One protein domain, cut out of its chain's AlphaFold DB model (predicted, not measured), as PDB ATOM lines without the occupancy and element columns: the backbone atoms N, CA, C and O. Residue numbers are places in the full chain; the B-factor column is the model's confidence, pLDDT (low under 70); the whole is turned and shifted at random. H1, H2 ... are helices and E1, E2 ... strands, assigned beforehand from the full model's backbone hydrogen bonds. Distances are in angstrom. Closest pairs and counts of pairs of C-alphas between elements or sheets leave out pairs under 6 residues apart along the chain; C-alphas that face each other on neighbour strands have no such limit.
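What this domain is: This is residues 274 to 441 of the 580 residues of the protein "uncharacterized protein LOC113520894 isoform X1" of Galleria mellonella (UniProt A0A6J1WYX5). A small, strongly twisted sheet of four strands with H1 and H2 over one face, two layers, makes one end of an elongated domain; the rest is mostly loops, with H3, H4 and H5 off the sheet. Residues 407 to 413, of which 407 to 410 belong to H4, stick out. The 168 printed residues run H1 E1 E2 H2 E3 E4 H3 H4 H5, with a mixed sheet, order E2 E1 E4 E3. The class is mixed, helices and strands, with 76 residues in named elements, under half; the whole is compact, radius of gyration of the C-alphas 17.7 A, spanning 59 by 32 by 31 A.

How they stand to each other: H1, residues 274 to 291, is over E3, residues 327 to 333, at a height over the sheet of 8.2 A; the closest C-alphas are those of Ala 281 and Gly 329, 4.8 A apart. E1, residues 300 to 303, and E2, residues 308 to 310, form a hairpin, with N 301 and O 310 2.8 A apart. H2, residues 313 to 320, on the same face as H1, is over E1, with C-alphas 301 and 316 closest at 6.3 A. E2, H2 and E3 make a split strand-helix-strand unit, its same-way strands separated by two others, with a right-handed crossover. E3 and E4, residues 336 to 342, form a hairpin, with N 331 and O 338 3.0 A apart; E4 is parallel to E1, with N 302 and O 339 2.8 A apart. H3, residues 390 to 397, and H4, residues 401 to 410, are close but not clearly touching, with C-alphas 397 and 403 closest at 7.5 A. H5, residues 429 to 439, is apart from both. Every O i to N i+4 pair is within hydrogen-bond range in H1, H2, H3 and H5, and 4 of 6 in H4.

Where its parts are: H1 begins at C-alpha 274 (173.681, 147.523, 252.739) and is 26.0 A long; E3 is 19.0 A and E4 19.2 A. H5 ends at C-alpha 439 (179.295, 136.718, 228.909).

The domain as a whole: The C-alphas of Asn 325 and Glu 409, the two farthest apart, are 59.5 A apart. The printed part has no cut; the links E4 to H3 and H4 to H5 are long. The pLDDT is under 70 at residues 347 to 350, 372 to 375 and 401 to 415.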
ATOM      1  N   GLN A 274     173.153 147.315 254.080       91.62
ATOM      2  CA  GLN A 274     173.681 147.523 252.739       91.62
ATOM      3  C   GLN A 274     173.206 146.472 251.715       91.62
ATOM      4  O   GLN A 274     172.849 146.868 250.613       91.62
ATOM      5  N   GLU A 275     173.140 145.179 252.047       89.06
ATOM      6  CA  GLU A 275     172.608 144.142 251.144       89.06
ATOM      7  C   GLU A 275     171.091 144.278 250.982       89.06
ATOM      8  O   GLU A 275     170.606 144.213 249.860       89.06
ATOM      9  N   THR A 276     170.334 144.561 252.051       88.25
ATOM     10  CA  THR A 276     168.887 144.833 251.932       88.25
ATOM     11  C   THR A 276     168.631 146.008 250.980       88.25
ATOM     12  O   THR A 276     167.875 145.885 250.019       88.25
ATOM     13  N   LEU A 277     169.353 147.120 251.174       92.81
ATOM     14  CA  LEU A 277     169.286 148.294 250.300       92.81
ATOM     15  C   LEU A 277     169.772 148.002 248.863       92.81
ATOM     16  O   LEU A 277     169.258 148.595 247.912       92.81
ATOM     17  N   LEU A 278     170.736 147.090 248.680       93.00
ATOM     18  CA  LEU A 278     171.181 146.632 247.360       93.00
ATOM     19  C   LEU A 278     170.073 145.843 246.659       93.00
ATOM     20  O   LEU A 278     169.776 146.115 245.498       93.00
ATOM     21  N   GLN A 279     169.424 144.919 247.367       89.00
ATOM     22  CA  GLN A 279     168.291 144.160 246.847       89.00
ATOM     23  C   GLN A 279     167.118 145.078 246.489       89.00
ATOM     24  O   GLN A 279     166.494 144.871 245.453       89.00
ATOM     25  N   ASP A 280     166.850 146.137 247.254       91.00
ATOM     26  CA  ASP A 280     165.829 147.135 246.903       91.00
ATOM     27  C   ASP A 280     166.179 147.915 245.626       91.00
ATOM     28  O   ASP A 280     165.321 148.113 244.761       91.00
ATOM     29  N   ALA A 281     167.446 148.306 245.448       94.25
ATOM     30  CA  ALA A 281     167.915 148.921 244.206       94.25
ATOM     31  C   ALA A 281     167.822 147.955 243.006       94.25
ATOM     32  O   ALA A 281     167.392 148.356 241.923       94.25
ATOM     33  N   LEU A 282     168.141 146.671 243.204       92.38
ATOM     34  CA  LEU A 282     167.983 145.624 242.188       92.38
ATOM     35  C   LEU A 282     166.506 145.314 241.887       92.38
ATOM     36  O   LEU A 282     166.163 145.076 240.733       92.38
ATOM     37  N   ASN A 283     165.605 145.386 242.871       89.69
ATOM     38  CA  ASN A 283     164.160 145.268 242.648       89.69
ATOM     39  C   ASN A 283     163.637 146.435 241.787       89.69
ATOM     40  O   ASN A 283     162.828 146.204 240.888       89.69
ATOM     41  N   LYS A 284     164.137 147.665 241.998       92.00
ATOM     42  CA  LYS A 284     163.832 148.826 241.138       92.00
ATOM     43  C   LYS A 284     164.355 148.638 239.711       92.00
ATOM     44  O   LYS A 284     163.587 148.836 238.771       92.00
ATOM     45  N   TRP A 285     165.604 148.183 239.546       93.44
ATOM     46  CA  TRP A 285     166.128 147.786 238.232       93.44
ATOM     47  C   TRP A 285     165.245 146.719 237.575       93.44
ATOM     48  O   TRP A 285     164.886 146.880 236.415       93.44
ATOM     49  N   ARG A 286     164.836 145.667 238.298       89.56
ATOM     50  CA  ARG A 286     163.980 144.601 237.750       89.56
ATOM     51  C   ARG A 286     162.657 145.153 237.221       89.56
ATOM     52  O   ARG A 286     162.265 144.791 236.117       89.56
ATOM     53  N   ILE A 287     161.986 146.027 237.976       89.25
ATOM     54  CA  ILE A 287     160.724 146.655 237.544       89.25
ATOM     55  C   ILE A 287     160.947 147.461 236.258       89.25
ATOM     56  O   ILE A 287     160.215 147.268 235.288       89.25
ATOM     57  N   TRP A 288     161.995 148.289 236.207       90.81
ATOM     58  CA  TRP A 288     162.377 149.013 234.991       90.81
ATOM     59  C   TRP A 288     162.676 148.059 233.823       90.81
ATOM     60  O   TRP A 288     162.180 148.259 232.721       90.81
ATOM     61  N   ASN A 289     163.410 146.974 234.068       89.00
ATOM     62  CA  ASN A 289     163.825 145.995 233.064       89.00
ATOM     63  C   ASN A 289     162.644 145.180 232.496       89.00
ATOM     64  O   ASN A 289     162.660 144.784 231.333       89.00
ATOM     65  N   CYS A 290     161.594 144.951 233.292       85.94
ATOM     66  CA  CYS A 290     160.344 144.345 232.826       85.94
ATOM     67  C   CYS A 290     159.534 145.275 231.906       85.94
ATOM     68  O   CYS A 290     158.820 144.778 231.034       85.94
ATOM     69  N   LEU A 291     159.639 146.594 232.100       85.81
ATOM     70  CA  LEU A 291     158.947 147.625 231.313       85.81
ATOM     71  C   LEU A 291     159.783 148.128 230.119       85.81
ATOM     72  O   LEU A 291     159.236 148.664 229.156       85.81
ATOM     73  N   SER A 292     161.103 147.955 230.171       83.62
ATOM     74  CA  SER A 292     162.035 148.337 229.116       83.62
ATOM     75  C   SER A 292     161.898 147.436 227.886       83.62
ATOM     76  O   SER A 292     161.775 146.214 227.981       83.62
ATOM     77  N   LYS A 293     162.014 148.044 226.698       80.19
ATOM     78  CA  LYS A 293     162.216 147.309 225.435       80.19
ATOM     79  C   LYS A 293     163.587 146.622 225.390       80.19
ATOM     80  O   LYS A 293     163.750 145.622 224.699       80.19
ATOM     81  N   PHE A 294     164.554 147.159 226.130       73.56
ATOM     82  CA  PHE A 294     165.939 146.715 226.174       73.56
ATOM     83  C   PHE A 294     166.148 145.981 227.493       73.56
ATOM     84  O   PHE A 294     166.322 146.600 228.543       73.56
ATOM     85  N   ARG A 295     166.041 144.648 227.431       77.50
ATOM     86  CA  ARG A 295     166.156 143.769 228.598       77.50
ATOM     87  C   ARG A 295     167.618 143.563 228.982       77.50
ATOM     88  O   ARG A 295     168.189 142.507 228.717       77.50
ATOM     89  N   GLU A 296     168.222 144.577 229.582       80.81
ATOM     90  CA  GLU A 296     169.626 144.567 229.982       80.81
ATOM     91  C   GLU A 296     169.795 144.574 231.510       80.81
ATOM     92  O   GLU A 296     169.015 145.161 232.264       80.81
ATOM     93  N   VAL A 297     170.854 143.914 231.984       86.94
ATOM     94  CA  VAL A 297     171.329 144.054 233.372       86.94
ATOM     95  C   VAL A 297     171.913 145.463 233.594       86.94
ATOM     96  O   VAL A 297     172.076 146.208 232.626       86.94
ATOM     97  N   PRO A 298     172.263 145.874 234.826       91.25
ATOM     98  CA  PRO A 298     173.028 147.098 235.032       91.25
ATOM     99  C   PRO A 298     174.367 147.039 234.281       91.25
ATOM    100  O   PRO A 298     175.038 146.002 234.259       91.25
ATOM    101  N   LEU A 299     174.747 148.133 233.622       90.38
ATOM    102  CA  LEU A 299     176.032 148.273 232.934       90.38
ATOM    103  C   LEU A 299     177.166 148.471 233.942       90.38
ATOM    104  O   LEU A 299     178.208 147.828 233.836       90.38
ATOM    105  N   THR A 300     176.947 149.346 234.929       92.31
ATOM    106  CA  THR A 300     177.911 149.635 235.999       92.31
ATOM    107  C   THR A 300     177.246 149.797 237.361       92.31
ATOM    108  O   THR A 300     176.065 150.132 237.486       92.31
ATOM    109  N   TYR A 301     178.062 149.598 238.392       93.75
ATOM    110  CA  TYR A 301     177.732 149.787 239.794       93.75
ATOM    111  C   TYR A 301     178.632 150.899 240.352       93.75
ATOM    112  O   TYR A 301     179.845 150.725 240.461       93.75
ATOM    113  N   LYS A 302     178.066 152.076 240.636       93.06
ATOM    114  CA  LYS A 302     178.795 153.325 240.928       93.06
ATOM    115  C   LYS A 302     178.762 153.655 242.420       93.06
ATOM    116  O   LYS A 302     177.693 153.678 243.025       93.06
ATOM    117  N   CYS A 303     179.892 154.015 243.022       93.38
ATOM    118  CA  CYS A 303     179.943 154.583 244.370       93.38
ATOM    119  C   CYS A 303     180.258 156.083 244.312       93.38
ATOM    120  O   CYS A 303     181.409 156.492 244.165       93.38
ATOM    121  N   TYR A 304     179.235 156.924 244.491       91.94
ATOM    122  CA  TYR A 304     179.351 158.391 244.507       91.94
ATOM    123  C   TYR A 304     180.107 158.919 245.736       91.94
ATOM    124  O   TYR A 304     180.549 160.069 245.727       91.94
ATOM    125  N   VAL A 305     180.267 158.092 246.778       91.31
ATOM    126  CA  VAL A 305     181.058 158.415 247.974       91.31
ATOM    127  C   VAL A 305     182.556 158.323 247.675       91.31
ATOM    128  O   VAL A 305     183.283 159.284 247.908       91.31
ATOM    129  N   CYS A 306     183.007 157.192 247.127       91.56
ATOM    130  CA  CYS A 306     184.418 156.946 246.808       91.56
ATOM    131  C   CYS A 306     184.837 157.435 245.412       91.56
ATOM    132  O   CYS A 306     186.028 157.476 245.129       91.56
ATOM    133  N   LYS A 307     183.880 157.812 244.549       90.56
ATOM    134  CA  LYS A 307     184.088 158.124 243.121       90.56
ATOM    135  C   LYS A 307     184.751 156.976 242.344       90.56
ATOM    136  O   LYS A 307     185.618 157.205 241.513       90.56
ATOM    137  N   VAL A 308     184.321 155.745 242.608       91.25
ATOM    138  CA  VAL A 308     184.742 154.540 241.871       91.25
ATOM    139  C   VAL A 308     183.518 153.854 241.279       91.25
ATOM    140  O   VAL A 308     182.420 153.987 241.829       91.25
ATOM    141  N   ALA A 309     183.684 153.115 240.189       92.31
ATOM    142  CA  ALA A 309     182.639 152.240 239.676       92.31
ATOM    143  C   ALA A 309     183.190 150.855 239.332       92.31
ATOM    144  O   ALA A 309     184.396 150.643 239.254       92.31
ATOM    145  N   TYR A 310     182.274 149.906 239.173       93.06
ATOM    146  CA  TYR A 310     182.564 148.504 238.918       93.06
ATOM    147  C   TYR A 310     181.694 147.999 237.774       93.06
ATOM    148  O   TYR A 310     180.512 148.332 237.684       93.06
ATOM    149  N   TRP A 311     182.259 147.134 236.940       90.06
ATOM    150  CA  TRP A 311     181.531 146.409 235.898       90.06
ATOM    151  C   TRP A 311     180.661 145.263 236.439       90.06
ATOM    152  O   TRP A 311     179.714 144.841 235.782       90.06
ATOM    153  N   ARG A 312     180.985 144.744 237.633       87.94
ATOM    154  CA  ARG A 312     180.382 143.542 238.233       87.94
ATOM    155  C   ARG A 312     179.807 143.819 239.623       87.94
ATOM    156  O   ARG A 312     180.317 144.668 240.353       87.94
ATOM    157  N   LEU A 313     178.776 143.057 239.991       90.31
ATOM    158  CA  LEU A 313     178.040 143.214 241.248       90.31
ATOM    159  C   LEU A 313     178.875 142.851 242.481       90.31
ATOM    160  O   LEU A 313     178.807 143.567 243.473       90.31
ATOM    161  N   THR A 314     179.657 141.768 242.443       88.56
ATOM    162  CA  THR A 314     180.358 141.255 243.636       88.56
ATOM    163  C   THR A 314     181.458 142.198 244.151       88.56
ATOM    164  O   THR A 314     181.381 142.568 245.324       88.56
ATOM    165  N   PRO A 315     182.372 142.738 243.318       91.31
ATOM    166  CA  PRO A 315     183.318 143.772 243.760       91.31
ATOM    167  C   PRO A 315     182.633 145.022 244.338       91.31
ATOM    168  O   PRO A 315     183.110 145.621 245.303       91.31
ATOM    169  N   PHE A 316     181.471 145.402 243.792       93.62
ATOM    170  CA  PHE A 316     180.664 146.496 244.332       93.62
ATOM    171  C   PHE A 316     179.998 146.139 245.667       93.62
ATOM    172  O   PHE A 316     180.017 146.960 246.581       93.62
ATOM    173  N   ARG A 317     179.460 144.921 245.816       92.31
ATOM    174  CA  ARG A 317     178.886 144.391 247.065       92.31
ATOM    175  C   ARG A 317     179.924 144.409 248.192       92.31
ATOM    176  O   ARG A 317     179.667 144.958 249.262       92.31
ATOM    177  N   GLU A 318     181.125 143.901 247.931       91.06
ATOM    178  CA  GLU A 318     182.257 143.949 248.867       91.06
ATOM    179  C   GLU A 318     182.684 145.385 249.210       91.06
ATOM    180  O   GLU A 318     183.081 145.677 250.343       91.06
ATOM    181  N   HIS A 319     182.593 146.307 248.247       93.44
ATOM    182  CA  HIS A 319     182.875 147.721 248.463       93.44
ATOM    183  C   HIS A 319     181.834 148.395 249.372       93.44
ATOM    184  O   HIS A 319     182.213 149.045 250.347       93.44
ATOM    185  N   ILE A 320     180.530 148.240 249.106       94.94
ATOM    186  CA  ILE A 320     179.473 148.954 249.849       94.94
ATOM    187  C   ILE A 320     179.403 148.556 251.329       94.94
ATOM    188  O   ILE A 320     179.061 149.397 252.160       94.94
ATOM    189  N   ILE A 321     179.799 147.327 251.686       92.94
ATOM    190  CA  ILE A 321     179.876 146.852 253.081       92.94
ATOM    191  C   ILE A 321     180.833 147.722 253.922       92.94
ATOM    192  O   ILE A 321     180.614 147.911 255.119       92.94
ATOM    193  N   LYS A 322     181.850 148.331 253.295       93.75
ATOM    194  CA  LYS A 322     182.822 149.224 253.952       93.75
ATOM    195  C   LYS A 322     182.217 150.586 254.338       93.75
ATOM    196  O   LYS A 322     182.810 151.315 255.133       93.75
ATOM    197  N   HIS A 323     181.033 150.932 253.824       93.12
ATOM    198  CA  HIS A 323     180.348 152.194 254.106       93.12
ATOM    199  C   HIS A 323     179.317 152.077 255.234       93.12
ATOM    200  O   HIS A 323     178.499 151.158 255.272       93.12
ATOM    201  N   LYS A 324     179.282 153.078 256.122       91.25
ATOM    202  CA  LYS A 324     178.262 153.218 257.175       91.25
ATOM    203  C   LYS A 324     177.155 154.163 256.702       91.25
ATOM    204  O   LYS A 324     177.454 155.254 256.234       91.25
ATOM    205  N   ASN A 325     175.889 153.774 256.870       90.25
ATOM    206  CA  ASN A 325     174.705 154.586 256.525       90.25
ATOM    207  C   ASN A 325     174.628 155.058 255.056       90.25
ATOM    208  O   ASN A 325     174.102 156.133 254.772       90.25
ATOM    209  N   ILE A 326     175.127 154.250 254.117       94.94
ATOM    210  CA  ILE A 326     174.977 154.510 252.681       94.94
ATOM    211  C   ILE A 326     173.537 154.247 252.213       94.94
ATOM    212  O   ILE A 326     172.852 153.379 252.755       94.94
ATOM    213  N   LYS A 327     173.083 154.996 251.205       95.31
ATOM    214  CA  LYS A 327     171.864 154.733 250.431       95.31
ATOM    215  C   LYS A 327     172.241 154.057 249.119       95.31
ATOM    216  O   LYS A 327     173.295 154.356 248.552       95.31
ATOM    217  N   LEU A 328     171.369 153.182 248.631       95.81
ATOM    218  CA  LEU A 328     171.500 152.539 247.327       95.81
ATOM    219  C   LEU A 328     170.273 152.855 246.479       95.81
ATOM    220  O   LEU A 328     169.156 152.957 246.990       95.81
ATOM    221  N   GLY A 329     170.497 153.046 245.185       94.19
ATOM    222  CA  GLY A 329     169.465 153.447 244.244       94.19
ATOM    223  C   GLY A 329     169.722 152.909 242.847       94.19
ATOM    224  O   GLY A 329     170.822 152.476 242.509       94.19
ATOM    225  N   PHE A 330     168.670 152.961 242.046       93.75
ATOM    226  CA  PHE A 330     168.691 152.672 240.623       93.75
ATOM    227  C   PHE A 330     168.750 153.990 239.844       93.75
ATOM    228  O   PHE A 330     168.114 154.963 240.248       93.75
ATOM    229  N   GLU A 331     169.483 154.025 238.736       90.44
ATOM    230  CA  GLU A 331     169.414 155.117 237.763       90.44
ATOM    231  C   GLU A 331     169.498 154.585 236.328       90.44
ATOM    232  O   GLU A 331     170.246 153.653 236.040       90.44
ATOM    233  N   SER A 332     168.749 155.199 235.415       87.38
ATOM    234  CA  SER A 332     168.827 154.948 233.974       87.38
ATOM    235  C   SER A 332     169.355 156.191 233.267       87.38
ATOM    236  O   SER A 332     168.815 157.280 233.466       87.38
ATOM    237  N   ILE A 333     170.385 156.031 232.437       82.69
ATOM    238  CA  ILE A 333     170.953 157.089 231.597       82.69
ATOM    239  C   ILE A 333     170.707 156.667 230.147       82.69
ATOM    240  O   ILE A 333     171.328 155.736 229.638       82.69
ATOM    241  N   PHE A 334     169.747 157.329 229.496       79.81
ATOM    242  CA  PHE A 334     169.130 156.862 228.249       79.81
ATOM    243  C   PHE A 334     168.555 155.441 228.386       79.81
ATOM    244  O   PHE A 334     167.592 155.242 229.123       79.81
ATOM    245  N   GLN A 335     169.118 154.472 227.660       83.31
ATOM    246  CA  GLN A 335     168.711 153.063 227.671       83.31
ATOM    247  C   GLN A 335     169.707 152.173 228.429       83.31
ATOM    248  O   GLN A 335     169.435 150.995 228.636       83.31
ATOM    249  N   GLU A 336     170.831 152.737 228.878       87.25
ATOM    250  CA  GLU A 336     171.758 152.080 229.796       87.25
ATOM    251  C   GLU A 336     171.276 152.294 231.235       87.25
ATOM    252  O   GLU A 336     170.662 153.313 231.576       87.25
ATOM    253  N   CYS A 337     171.539 151.325 232.108       89.69
ATOM    254  CA  CYS A 337     171.058 151.369 233.481       89.69
ATOM    255  C   CYS A 337     172.150 151.004 234.490       89.69
ATOM    256  O   CYS A 337     173.091 150.274 234.179       89.69
ATOM    257  N   HIS A 338     172.066 151.558 235.697       91.88
ATOM    258  CA  HIS A 338     173.129 151.502 236.694       91.88
ATOM    259  C   HIS A 338     172.555 151.373 238.106       91.88
ATOM    260  O   HIS A 338     171.438 151.809 238.399       91.88
ATOM    261  N   ILE A 339     173.365 150.830 239.009       94.75
ATOM    262  CA  ILE A 339     173.114 150.887 240.452       94.75
ATOM    263  C   ILE A 339     174.088 151.891 241.059       94.75
ATOM    264  O   ILE A 339     175.273 151.877 240.730       94.75
ATOM    265  N   LYS A 340     173.606 152.761 241.949       93.81
ATOM    266  CA  LYS A 340     174.418 153.787 242.612       93.81
ATOM    267  C   LYS A 340     174.378 153.690 244.131       93.81
ATOM    268  O   LYS A 340     173.323 153.452 244.710       93.81
ATOM    269  N   ALA A 341     175.516 153.957 244.766       94.94
ATOM    270  CA  ALA A 341     175.680 154.098 246.210       94.94
ATOM    271  C   ALA A 341     176.062 155.540 246.574       94.94
ATOM    272  O   ALA A 341     176.989 156.101 245.984       94.94
ATOM    273  N   TYR A 342     175.357 156.156 247.526       94.25
ATOM    274  CA  TYR A 342     175.484 157.584 247.846       94.25
ATOM    275  C   TYR A 342     175.042 157.916 249.282       94.25
ATOM    276  O   TYR A 342     174.315 157.153 249.911       94.25
ATOM    277  N   TYR A 343     175.456 159.072 249.816       91.75
ATOM    278  CA  TYR A 343     174.907 159.614 251.075       91.75
ATOM    279  C   TYR A 343     173.803 160.654 250.820       91.75
ATOM    280  O   TYR A 343     172.740 160.613 251.441       91.75
ATOM    281  N   VAL A 344     174.044 161.557 249.866       86.75
ATOM    282  CA  VAL A 344     173.127 162.614 249.418       86.75
ATOM    283  C   VAL A 344     172.905 162.447 247.916       86.75
ATOM    284  O   VAL A 344     173.842 162.095 247.199       86.75
ATOM    285  N   GLU A 345     171.668 162.643 247.459       81.00
ATOM    286  CA  GLU A 345     171.263 162.478 246.059       81.00
ATOM    287  C   GLU A 345     172.024 163.484 245.174       81.00
ATOM    288  O   GLU A 345     171.760 164.685 245.192       81.00
ATOM    289  N   SER A 346     173.016 162.998 244.426       71.75
ATOM    290  CA  SER A 346     173.863 163.815 243.553       71.75
ATOM    291  C   SER A 346     173.465 163.577 242.106       71.75
ATOM    292  O   SER A 346     173.665 162.483 241.585       71.75
ATOM    293  N   HIS A 347     172.948 164.617 241.454       66.06
ATOM    294  CA  HIS A 347     172.573 164.586 240.037       66.06
ATOM    295  C   HIS A 347     173.741 164.971 239.114       66.06
ATOM    296  O   HIS A 347     173.655 164.801 237.903       66.06
ATOM    297  N   THR A 348     174.853 165.466 239.673       65.12
ATOM    298  CA  THR A 348     176.087 165.670 238.911       65.12
ATOM    299  C   THR A 348     176.730 164.325 238.598       65.12
ATOM    300  O   THR A 348     177.139 163.591 239.507       65.12
ATOM    301  N   ILE A 349     176.821 164.018 237.300       58.12
ATOM    302  CA  ILE A 349     177.726 162.987 236.799       58.12
ATOM    303  C   ILE A 349     179.149 163.387 237.203       58.12
ATOM    304  O   ILE A 349     179.500 164.565 237.303       58.12
ATOM    305  N   LYS A 350     179.933 162.380 237.566       65.25
ATOM    306  CA  LYS A 350     181.351 162.495 237.887       65.25
ATOM    307  C   LYS A 350     182.048 161.428 237.070       65.25
ATOM    308  O   LYS A 350     181.483 160.355 236.877       65.25
ATOM    309  N   ASN A 351     183.275 161.694 236.646       76.00
ATOM    310  CA  ASN A 351     184.104 160.640 236.088       76.00
ATOM    311  C   ASN A 351     184.328 159.559 237.170       76.00
ATOM    312  O   ASN A 351     184.749 159.877 238.288       76.00
ATOM    313  N   PHE A 352     183.976 158.314 236.850       83.06
ATOM    314  CA  PHE A 352     184.103 157.149 237.720       83.06
ATOM    315  C   PHE A 352     185.123 156.196 237.092       83.06
ATOM    316  O   PHE A 352     184.714 155.369 236.279       83.06
ATOM    317  N   PRO A 353     186.422 156.277 237.437       79.81
ATOM    318  CA  PRO A 353     187.413 155.347 236.914       79.81
ATOM    319  C   PRO A 353     187.005 153.896 237.196       79.81
ATOM    320  O   PRO A 353     186.593 153.561 238.315       79.81
ATOM    321  N   ILE A 354     187.136 153.049 236.172       88.00
ATOM    322  CA  ILE A 354     186.952 151.600 236.254       88.00
ATOM    323  C   ILE A 354     188.173 150.938 235.623       88.00
ATOM    324  O   ILE A 354     188.429 151.109 234.435       88.00
ATOM    325  N   ASP A 355     188.918 150.184 236.424       77.31
ATOM    326  CA  ASP A 355     190.187 149.563 236.031       77.31
ATOM    327  C   ASP A 355     189.974 148.191 235.364       77.31
ATOM    328  O   ASP A 355     190.384 147.153 235.876       77.31
ATOM    329  N   SER A 356     189.221 148.181 234.258       85.25
ATOM    330  CA  SER A 356     189.236 147.137 233.220       85.25
ATOM    331  C   SER A 356     188.365 147.557 232.033       85.25
ATOM    332  O   SER A 356     187.554 148.479 232.131       85.25
ATOM    333  N   ASN A 357     188.428 146.793 230.943       87.12
ATOM    334  CA  ASN A 357     187.432 146.865 229.876       87.12
ATOM    335  C   ASN A 357     186.041 146.416 230.359       87.12
ATOM    336  O   ASN A 357     185.909 145.608 231.285       87.12
ATOM    337  N   CYS A 358     185.005 146.903 229.680       87.25
ATOM    338  CA  CYS A 358     183.622 146.497 229.872       87.25
ATOM    339  C   CYS A 358     183.404 145.034 229.473       87.25
ATOM    340  O   CYS A 358     183.651 144.628 228.340       87.25
ATOM    341  N   TRP A 359     182.835 144.250 230.385       83.25
ATOM    342  CA  TRP A 359     182.567 142.817 230.212       83.25
ATOM    343  C   TRP A 359     181.589 142.445 229.079       83.25
ATOM    344  O   TRP A 359     181.486 141.267 228.750       83.25
ATOM    345  N   ARG A 360     180.862 143.411 228.495       80.88
ATOM    346  CA  ARG A 360     179.888 143.167 227.411       80.88
ATOM    347  C   ARG A 360     180.458 143.339 226.008       80.88
ATOM    348  O   ARG A 360     180.100 142.592 225.107       80.88
ATOM    349  N   CYS A 361     181.289 144.362 225.825       82.56
ATOM    350  CA  CYS A 361     181.797 144.810 224.524       82.56
ATOM    351  C   CYS A 361     183.333 144.818 224.444       82.56
ATOM    352  O   CYS A 361     183.884 145.115 223.390       82.56
ATOM    353  N   ASN A 362     184.021 144.521 225.552       81.62
ATOM    354  CA  ASN A 362     185.475 144.588 225.721       81.62
ATOM    355  C   ASN A 362     186.109 145.957 225.381       81.62
ATOM    356  O   ASN A 362     187.292 146.025 225.057       81.62
ATOM    357  N   LYS A 363     185.328 147.040 225.472       85.12
ATOM    358  CA  LYS A 363     185.761 148.432 225.253       85.12
ATOM    359  C   LYS A 363     186.146 149.124 226.567       85.12
ATOM    360  O   LYS A 363     185.701 148.699 227.637       85.12
ATOM    361  N   SER A 364     186.975 150.163 226.498       87.12
ATOM    362  CA  SER A 364     187.414 150.952 227.655       87.12
ATOM    363  C   SER A 364     186.294 151.853 228.194       87.12
ATOM    364  O   SER A 364     185.266 152.053 227.545       87.12
ATOM    365  N   PHE A 365     186.478 152.425 229.387       85.12
ATOM    366  CA  PHE A 365     185.502 153.329 230.009       85.12
ATOM    367  C   PHE A 365     185.167 154.545 229.119       85.12
ATOM    368  O   PHE A 365     184.007 154.939 229.008       85.12
ATOM    369  N   GLU A 366     186.169 155.104 228.442       84.44
ATOM    370  CA  GLU A 366     186.073 156.286 227.577       84.44
ATOM    371  C   GLU A 366     185.218 156.037 226.325       84.44
ATOM    372  O   GLU A 366     184.654 156.970 225.752       84.44
ATOM    373  N   GLU A 367     185.092 154.775 225.907       85.12
ATOM    374  CA  GLU A 367     184.290 154.345 224.760       85.12
ATOM    375  C   GLU A 367     182.794 154.172 225.106       85.12
ATOM    376  O   GLU A 367     181.989 153.862 224.224       85.12
ATOM    377  N   HIS A 368     182.397 154.409 226.364       86.38
ATOM    378  CA  HIS A 368     181.004 154.436 226.820       86.38
ATOM    379  C   HIS A 368     180.494 155.880 227.007       86.38
ATOM    380  O   HIS A 368     180.603 156.449 228.098       86.38
ATOM    381  N   PRO A 369     179.857 156.492 225.990       79.94
ATOM    382  CA  PRO A 369     179.399 157.880 226.062       79.94
ATOM    383  C   PRO A 369     178.298 158.140 227.103       79.94
ATOM    384  O   PRO A 369     178.096 159.292 227.484       79.94
ATOM    385  N   THR A 370     177.615 157.097 227.589       77.00
ATOM    386  CA  THR A 370     176.633 157.165 228.688       77.00
ATOM    387  C   THR A 370     177.269 157.207 230.083       77.00
ATOM    388  O   THR A 370     176.576 157.490 231.061       77.00
ATOM    389  N   LEU A 371     178.578 156.939 230.197       79.25
ATOM    390  CA  LEU A 371     179.339 157.041 231.447       79.25
ATOM    391  C   LEU A 371     180.087 158.377 231.597       79.25
ATOM    392  O   LEU A 371     180.461 158.730 232.716       79.25
ATOM    393  N   GLY A 372     180.289 159.115 230.501       69.19
ATOM    394  CA  GLY A 372     180.915 160.440 230.492       69.19
ATOM    395  C   GLY A 372     179.916 161.601 230.416       69.19
ATOM    396  O   GLY A 372     178.741 161.424 230.107       69.19
ATOM    397  N   ASP A 373     180.410 162.825 230.615       61.59
ATOM    398  CA  ASP A 373     179.588 164.049 230.701       61.59
ATOM    399  C   ASP A 373     178.939 164.487 229.369       61.59
ATOM    400  O   ASP A 373     178.208 165.474 229.322       61.59
ATOM    401  N   THR A 374     179.229 163.797 228.259       60.38
ATOM    402  CA  THR A 374     178.854 164.259 226.908       60.38
ATOM    403  C   THR A 374     177.521 163.723 226.388       60.38
ATOM    404  O   THR A 374     177.070 164.201 225.350       60.38
ATOM    405  N   TYR A 375     176.887 162.774 227.092       65.50
ATOM    406  CA  TYR A 375     175.545 162.248 226.785       65.50
ATOM    407  C   TYR A 375     175.334 161.855 225.302       65.50
ATOM    408  O   TYR A 375     174.296 162.155 224.711       65.50
ATOM    409  N   LYS A 376     176.330 161.213 224.676       73.44
ATOM    410  CA  LYS A 376     176.283 160.838 223.249       73.44
ATOM    411  C   LYS A 376     175.683 159.445 223.023       73.44
ATOM    412  O   LYS A 376     175.700 158.587 223.901       73.44
ATOM    413  N   GLU A 377     175.192 159.235 221.808       81.31
ATOM    414  CA  GLU A 377     174.772 157.932 221.284       81.31
ATOM    415  C   GLU A 377     175.996 157.062 220.933       81.31
ATOM    416  O   GLU A 377     177.103 157.571 220.727       81.31
ATOM    417  N   TYR A 378     175.807 155.743 220.868       87.25
ATOM    418  CA  TYR A 378     176.840 154.805 220.431       87.25
ATOM    419  C   TYR A 378     176.835 154.720 218.899       87.25
ATOM    420  O   TYR A 378     175.943 154.108 218.321       87.25
ATOM    421  N   ASN A 379     177.835 155.295 218.232       88.50
ATOM    422  CA  ASN A 379     177.897 155.291 216.767       88.50
ATOM    423  C   ASN A 379     178.796 154.166 216.243       88.50
ATOM    424  O   ASN A 379     179.916 153.980 216.726       88.50
ATOM    425  N   CYS A 380     178.332 153.456 215.216       87.06
ATOM    426  CA  CYS A 380     179.137 152.472 214.502       87.06
ATOM    427  C   CYS A 380     180.310 153.135 213.780       87.06
ATOM    428  O   CYS A 380     180.127 154.043 212.969       87.06
ATOM    429  N   ARG A 381     181.527 152.633 214.018       81.88
ATOM    430  CA  ARG A 381     182.765 153.165 213.415       81.88
ATOM    431  C   ARG A 381     182.781 153.105 211.887       81.88
ATOM    432  O   ARG A 381     183.492 153.890 211.265       81.88
ATOM    433  N   PHE A 382     182.008 152.193 211.299       81.62
ATOM    434  CA  PHE A 382     182.022 151.896 209.867       81.62
ATOM    435  C   PHE A 382     180.899 152.617 209.113       81.62
ATOM    436  O   PHE A 382     181.181 153.382 208.198       81.62
ATOM    437  N   CYS A 383     179.640 152.426 209.517       86.31
ATOM    438  CA  CYS A 383     178.474 153.000 208.832       86.31
ATOM    439  C   CYS A 383     177.895 154.266 209.486       86.31
ATOM    440  O   CYS A 383     177.007 154.882 208.910       86.31
ATOM    441  N   GLN A 384     178.362 154.647 210.683       87.94
ATOM    442  CA  GLN A 384     177.830 155.760 211.489       87.94
ATOM    443  C   GLN A 384     176.356 155.618 211.933       87.94
ATOM    444  O   GLN A 384     175.791 156.570 212.476       87.94
ATOM    445  N   GLU A 385     175.753 154.431 211.784       88.62
ATOM    446  CA  GLU A 385     174.465 154.092 212.407       88.62
ATOM    447  C   GLU A 385     174.522 154.234 213.931       88.62
ATOM    448  O   GLU A 385     175.566 154.020 214.563       88.62
ATOM    449  N   ARG A 386     173.376 154.594 214.513       89.75
ATOM    450  CA  ARG A 386     173.239 154.966 215.926       89.75
ATOM    451  C   ARG A 386     172.638 153.833 216.742       89.75
ATOM    452  O   ARG A 386     171.599 153.274 216.400       89.75
ATOM    453  N   TYR A 387     173.256 153.578 217.885       89.19
ATOM    454  CA  TYR A 387     172.861 152.576 218.861       89.19
ATOM    455  C   TYR A 387     172.749 153.209 220.245       89.19
ATOM    456  O   TYR A 387     173.342 154.245 220.549       89.19
ATOM    457  N   TYR A 388     171.961 152.570 221.102       85.88
ATOM    458  CA  TYR A 388     171.618 153.111 222.415       85.88
ATOM    459  C   TYR A 388     172.315 152.391 223.569       85.88
ATOM    460  O   TYR A 388     172.393 152.943 224.665       85.88
ATOM    461  N   THR A 389     172.832 151.183 223.325       87.56
ATOM    462  CA  THR A 389     173.607 150.410 224.301       87.56
ATOM    463  C   THR A 389     174.893 149.892 223.673       87.56
ATOM    464  O   THR A 389     174.973 149.636 222.468       87.56
ATOM    465  N   CYS A 390     175.913 149.689 224.501       87.94
ATOM    466  CA  CYS A 390     177.178 149.100 224.064       87.94
ATOM    467  C   CYS A 390     176.998 147.692 223.468       87.94
ATOM    468  O   CYS A 390     177.690 147.324 222.516       87.94
ATOM    469  N   THR A 391     176.044 146.922 224.002       85.50
ATOM    470  CA  THR A 391     175.694 145.574 223.546       85.50
ATOM    471  C   THR A 391     175.158 145.608 222.117       85.50
ATOM    472  O   THR A 391     175.637 144.874 221.256       85.50
ATOM    473  N   THR A 392     174.193 146.496 221.850       87.12
ATOM    474  CA  THR A 392     173.551 146.619 220.532       87.12
ATOM    475  C   THR A 392     174.520 147.142 219.473       87.12
ATOM    476  O   THR A 392     174.549 146.589 218.373       87.12
ATOM    477  N   LEU A 393     175.392 148.099 219.824       88.44
ATOM    478  CA  LEU A 393     176.502 148.516 218.962       88.44
ATOM    479  C   LEU A 393     177.421 147.336 218.607       88.44
ATOM    480  O   LEU A 393     177.742 147.148 217.441       88.44
ATOM    481  N   THR A 394     177.839 146.537 219.594       83.50
ATOM    482  CA  THR A 394     178.806 145.440 219.382       83.50
ATOM    483  C   THR A 394     178.231 144.342 218.483       83.50
ATOM    484  O   THR A 394     178.915 143.856 217.585       83.50
ATOM    485  N   ILE A 395     176.953 143.993 218.672       81.12
ATOM    486  CA  ILE A 395     176.236 143.046 217.800       81.12
ATOM    487  C   ILE A 395     176.165 143.582 216.364       81.12
ATOM    488  O   ILE A 395     176.364 142.821 215.419       81.12
ATOM    489  N   HIS A 396     175.914 144.883 216.187       86.00
ATOM    490  CA  HIS A 396     175.908 145.491 214.861       86.00
ATOM    491  C   HIS A 396     177.303 145.552 214.225       86.00
ATOM    492  O   HIS A 396     177.431 145.216 213.053       86.00
ATOM    493  N   GLU A 397     178.348 145.959 214.951       80.31
ATOM    494  CA  GLU A 397     179.711 146.067 214.408       80.31
ATOM    495  C   GLU A 397     180.210 144.721 213.850       80.31
ATOM    496  O   GLU A 397     180.822 144.706 212.784       80.31
ATOM    497  N   GLY A 398     179.864 143.596 214.491       74.12
ATOM    498  CA  GLY A 398     180.148 142.242 213.989       74.12
ATOM    499  C   GLY A 398     179.330 141.797 212.764       74.12
ATOM    500  O   GLY A 398     179.648 140.777 212.156       74.12
ATOM    501  N   LEU A 399     178.285 142.542 212.394       74.75
ATOM    502  CA  LEU A 399     177.394 142.283 211.253       74.75
ATOM    503  C   LEU A 399     177.367 143.450 210.246       74.75
ATOM    504  O   LEU A 399     176.527 143.477 209.346       74.75
ATOM    505  N   CYS A 400     178.244 144.443 210.403       80.94
ATOM    506  CA  CYS A 400     178.150 145.694 209.666       80.94
ATOM    507  C   CYS A 400     178.563 145.508 208.199       80.94
ATOM    508  O   CYS A 400     179.719 145.215 207.902       80.94
ATOM    509  N   GLU A 401     177.651 145.772 207.259       69.62
ATOM    510  CA  GLU A 401     177.955 145.690 205.821       69.62
ATOM    511  C   GLU A 401     179.148 146.556 205.395       69.62
ATOM    512  O   GLU A 401     179.850 146.208 204.453       69.62
ATOM    513  N   TYR A 402     179.383 147.681 206.075       65.06
ATOM    514  CA  TYR A 402     180.499 148.579 205.775       65.06
ATOM    515  C   TYR A 402     181.840 148.067 206.315       65.06
ATOM    516  O   TYR A 402     182.873 148.416 205.754       65.06
ATOM    517  N   LEU A 403     181.843 147.220 207.354       65.31
ATOM    518  CA  LEU A 403     183.032 146.448 207.729       65.31
ATOM    519  C   LEU A 403     183.332 145.428 206.621       65.31
ATOM    520  O   LEU A 403     184.440 145.408 206.101       65.31
ATOM    521  N   ASN A 404     182.322 144.661 206.197       61.69
ATOM    522  CA  ASN A 404     182.480 143.650 205.147       61.69
ATOM    523  C   ASN A 404     182.988 144.262 203.827       61.69
ATOM    524  O   ASN A 404     183.991 143.801 203.299       61.69
ATOM    525  N   LYS A 405     182.390 145.369 203.364       59.19
ATOM    526  CA  LYS A 405     182.827 146.091 202.151       59.19
ATOM    527  C   LYS A 405     184.250 146.649 202.250       59.19
ATOM    528  O   LYS A 405     184.928 146.744 201.239       59.19
ATOM    529  N   LYS A 406     184.717 147.021 203.449       55.22
ATOM    530  CA  LYS A 406     186.091 147.512 203.642       55.22
ATOM    531  C   LYS A 406     187.114 146.376 203.766       55.22
ATOM    532  O   LYS A 406     188.290 146.591 203.496       55.22
ATOM    533  N   ASN A 407     186.669 145.176 204.144       54.03
ATOM    534  CA  ASN A 407     187.492 143.966 204.111       54.03
ATOM    535  C   ASN A 407     187.737 143.494 202.666       54.03
ATOM    536  O   ASN A 407     188.835 143.033 202.375       54.03
ATOM    537  N   ASP A 408     186.761 143.666 201.762       53.28
ATOM    538  CA  ASP A 408     186.895 143.321 200.334       53.28
ATOM    539  C   ASP A 408     187.996 144.125 199.603       53.28
ATOM    540  O   ASP A 408     188.488 143.677 198.567       53.28
ATOM    541  N   GLU A 409     188.391 145.299 200.118       55.50
ATOM    542  CA  GLU A 409     189.299 146.224 199.421       55.50
ATOM    543  C   GLU A 409     190.768 146.213 199.896       55.50
ATOM    544  O   GLU A 409     191.614 146.633 199.107       55.50
ATOM    545  N   ASP A 410     191.119 145.758 201.117       55.34
ATOM    546  CA  ASP A 410     192.491 145.998 201.644       55.34
ATOM    547  C   ASP A 410     193.132 144.945 202.593       55.34
ATOM    548  O   ASP A 410     194.341 145.016 202.815       55.34
ATOM    549  N   ILE A 411     192.417 143.961 203.178       49.12
ATOM    550  CA  ILE A 411     193.052 142.939 204.058       49.12
ATOM    551  C   ILE A 411     192.452 141.534 203.876       49.12
ATOM    552  O   ILE A 411     191.247 141.324 203.973       49.12
ATOM    553  N   SER A 412     193.337 140.546 203.703       52.69
ATOM    554  CA  SER A 412     193.045 139.114 203.561       52.69
ATOM    555  C   SER A 412     192.119 138.545 204.647       52.69
ATOM    556  O   SER A 412     192.452 138.630 205.826       52.69
ATOM    557  N   ASN A 413     191.038 137.863 204.235       54.28
ATOM    558  CA  ASN A 413     190.261 136.867 205.000       54.28
ATOM    559  C   ASN A 413     190.282 137.019 206.538       54.28
ATOM    560  O   ASN A 413     190.840 136.177 207.246       54.28
ATOM    561  N   ILE A 414     189.621 138.051 207.068       60.69
ATOM    562  CA  ILE A 414     189.296 138.096 208.500       60.69
ATOM    563  C   ILE A 414     188.182 137.073 208.758       60.69
ATOM    564  O   ILE A 414     187.022 137.301 208.411       60.69
ATOM    565  N   GLU A 415     188.537 135.934 209.350       69.44
ATOM    566  CA  GLU A 415     187.569 134.920 209.766       69.44
ATOM    567  C   GLU A 415     186.658 135.488 210.871       69.44
ATOM    568  O   GLU A 415     187.123 135.973 211.903       69.44
ATOM    569  N   LEU A 416     185.342 135.472 210.636       77.75
ATOM    570  CA  LEU A 416     184.350 135.967 211.591       77.75
ATOM    571  C   LEU A 416     183.847 134.829 212.480       77.75
ATOM    572  O   LEU A 416     183.147 133.917 212.032       77.75
ATOM    573  N   TYR A 417     184.140 134.934 213.771       80.56
ATOM    574  CA  TYR A 417     183.826 133.936 214.782       80.56
ATOM    575  C   TYR A 417     182.430 134.187 215.361       80.56
ATOM    576  O   TYR A 417     182.155 135.239 215.941       80.56
ATOM    577  N   LYS A 418     181.525 133.219 215.200       83.12
ATOM    578  CA  LYS A 418     180.143 133.299 215.698       83.12
ATOM    579  C   LYS A 418     180.037 132.630 217.063       83.12
ATOM    580  O   LYS A 418     180.501 131.505 217.231       83.12
ATOM    581  N   CYS A 419     179.385 133.285 218.019       83.44
ATOM    582  CA  CYS A 419     179.045 132.634 219.278       83.44
ATOM    583  C   CYS A 419     177.989 131.536 219.051       83.44
ATOM    584  O   CYS A 419     177.047 131.705 218.279       83.44
ATOM    585  N   THR A 420     178.136 130.400 219.734       86.88
ATOM    586  CA  THR A 420     177.188 129.273 219.674       86.88
ATOM    587  C   THR A 420     176.001 129.431 220.631       86.88
ATOM    588  O   THR A 420     175.023 128.695 220.519       86.88
ATOM    589  N   ILE A 421     176.074 130.386 221.567       80.06
ATOM    590  CA  ILE A 421     175.092 130.593 222.645       80.06
ATOM    591  C   ILE A 421     174.250 131.863 222.410       80.06
ATOM    592  O   ILE A 421     173.095 131.922 222.834       80.06
ATOM    593  N   CYS A 422     174.778 132.871 221.709       80.81
ATOM    594  CA  CYS A 422     174.031 134.078 221.340       80.81
ATOM    595  C   CYS A 422     174.378 134.583 219.931       80.81
ATOM    596  O   CYS A 422     175.321 134.122 219.300       80.81
ATOM    597  N   SER A 423     173.629 135.571 219.438       80.69
ATOM    598  CA  SER A 423     173.755 136.116 218.077       80.69
ATOM    599  C   SER A 423     174.984 137.013 217.834       80.69
ATOM    600  O   SER A 423     174.998 137.756 216.854       80.69
ATOM    601  N   MET A 424     175.988 137.009 218.717       75.69
ATOM    602  CA  MET A 424     177.171 137.862 218.578       75.69
ATOM    603  C   MET A 424     178.174 137.274 217.575       75.69
ATOM    604  O   MET A 424     178.463 136.074 217.587       75.69
ATOM    605  N   VAL A 425     178.719 138.141 216.721       79.69
ATOM    606  CA  VAL A 425     179.766 137.829 215.738       79.69
ATOM    607  C   VAL A 425     180.987 138.687 216.050       79.69
ATOM    608  O   VAL A 425     180.848 139.866 216.371       79.69
ATOM    609  N   LEU A 426     182.171 138.080 216.031       79.81
ATOM    610  CA  LEU A 426     183.402 138.639 216.587       79.81
ATOM    611  C   LEU A 426     184.555 138.487 215.591       79.81
ATOM    612  O   LEU A 426     184.631 137.509 214.855       79.81
ATOM    613  N   CYS A 427     185.456 139.468 215.560       71.44
ATOM    614  CA  CYS A 427     186.478 139.589 214.516       71.44
ATOM    615  C   CYS A 427     187.749 138.749 214.733       71.44
ATOM    616  O   CYS A 427     188.604 138.738 213.853       71.44
ATOM    617  N   ASN A 428     187.912 138.087 215.885       75.62
ATOM    618  CA  ASN A 428     188.956 137.080 216.092       75.62
ATOM    619  C   ASN A 428     188.589 136.086 217.212       75.62
ATOM    620  O   ASN A 428     187.691 136.334 218.025       75.62
ATOM    621  N   GLU A 429     189.330 134.979 217.269       82.81
ATOM    622  CA  GLU A 429     189.172 133.917 218.267       82.81
ATOM    623  C   GLU A 429     189.367 134.426 219.706       82.81
ATOM    624  O   GLU A 429     188.623 134.042 220.605       82.81
ATOM    625  N   THR A 430     190.300 135.356 219.944       83.19
ATOM    626  CA  THR A 430     190.539 135.937 221.279       83.19
ATOM    627  C   THR A 430     189.317 136.695 221.804       83.19
ATOM    628  O   THR A 430     188.971 136.577 222.981       83.19
ATOM    629  N   TYR A 431     188.617 137.444 220.947       78.56
ATOM    630  CA  TYR A 431     187.353 138.079 221.302       78.56
ATOM    631  C   TYR A 431     186.243 137.042 221.500       78.56
ATOM    632  O   TYR A 431     185.466 137.217 222.434       78.56
ATOM    633  N   LEU A 432     186.183 135.954 220.715       83.44
ATOM    634  CA  LEU A 432     185.223 134.862 220.955       83.44
ATOM    635  C   LEU A 432     185.468 134.168 222.303       83.44
ATOM    636  O   LEU A 432     184.512 133.925 223.043       83.44
ATOM    637  N   TYR A 433     186.724 133.901 222.658       85.25
ATOM    638  CA  TYR A 433     187.108 133.330 223.946       85.25
ATOM    639  C   TYR A 433     186.735 134.266 225.104       85.25
ATOM    640  O   TYR A 433     186.064 133.852 226.052       85.25
ATOM    641  N   ASN A 434     187.086 135.551 225.002       79.56
ATOM    642  CA  ASN A 434     186.743 136.559 226.006       79.56
ATOM    643  C   ASN A 434     185.222 136.751 226.127       79.56
ATOM    644  O   ASN A 434     184.697 136.826 227.231       79.56
ATOM    645  N   HIS A 435     184.484 136.767 225.018       82.06
ATOM    646  CA  HIS A 435     183.023 136.809 225.030       82.06
ATOM    647  C   HIS A 435     182.421 135.569 225.707       82.06
ATOM    648  O   HIS A 435     181.595 135.696 226.608       82.06
ATOM    649  N   SER A 436     182.867 134.369 225.334       83.50
ATOM    650  CA  SER A 436     182.352 133.115 225.894       83.50
ATOM    651  C   SER A 436     182.625 133.019 227.398       83.50
ATOM    652  O   SER A 436     181.732 132.676 228.168       83.50
ATOM    653  N   THR A 437     183.821 133.401 227.848       80.56
ATOM    654  CA  THR A 437     184.186 133.383 229.274       80.56
ATOM    655  C   THR A 437     183.499 134.492 230.080       80.56
ATOM    656  O   THR A 437     182.972 134.231 231.163       80.56
ATOM    657  N   LEU A 438     183.448 135.730 229.577       73.88
ATOM    658  CA  LEU A 438     182.892 136.869 230.317       73.88
ATOM    659  C   LEU A 438     181.360 136.938 230.269       73.88
ATOM    660  O   LEU A 438     180.758 137.324 231.269       73.88
ATOM    661  N   PHE A 439     180.736 136.566 229.148       72.19
ATOM    662  CA  PHE A 439     179.295 136.718 228.909       72.19
ATOM    663  C   PHE A 439     178.507 135.407 229.062       72.19
ATOM    664  O   PHE A 439     177.345 135.440 229.467       72.19
ATOM    665  N   HIS A 440     179.133 134.256 228.786       75.62
ATOM    666  CA  HIS A 440     178.516 132.927 228.926       75.62
ATOM    667  C   HIS A 440     179.116 132.065 230.049       75.62
ATOM    668  O   HIS A 440     178.634 130.960 230.298       75.62
ATOM    669  N   GLY A 441     180.108 132.580 230.782       70.38
ATOM    670  CA  GLY A 441     180.561 131.986 232.036       70.38
ATOM    671  C   GLY A 441     179.449 131.955 233.093       70.38
ATOM    672  O   GLY A 441     178.610 132.855 233.175       70.38
TER     673      GLY A 441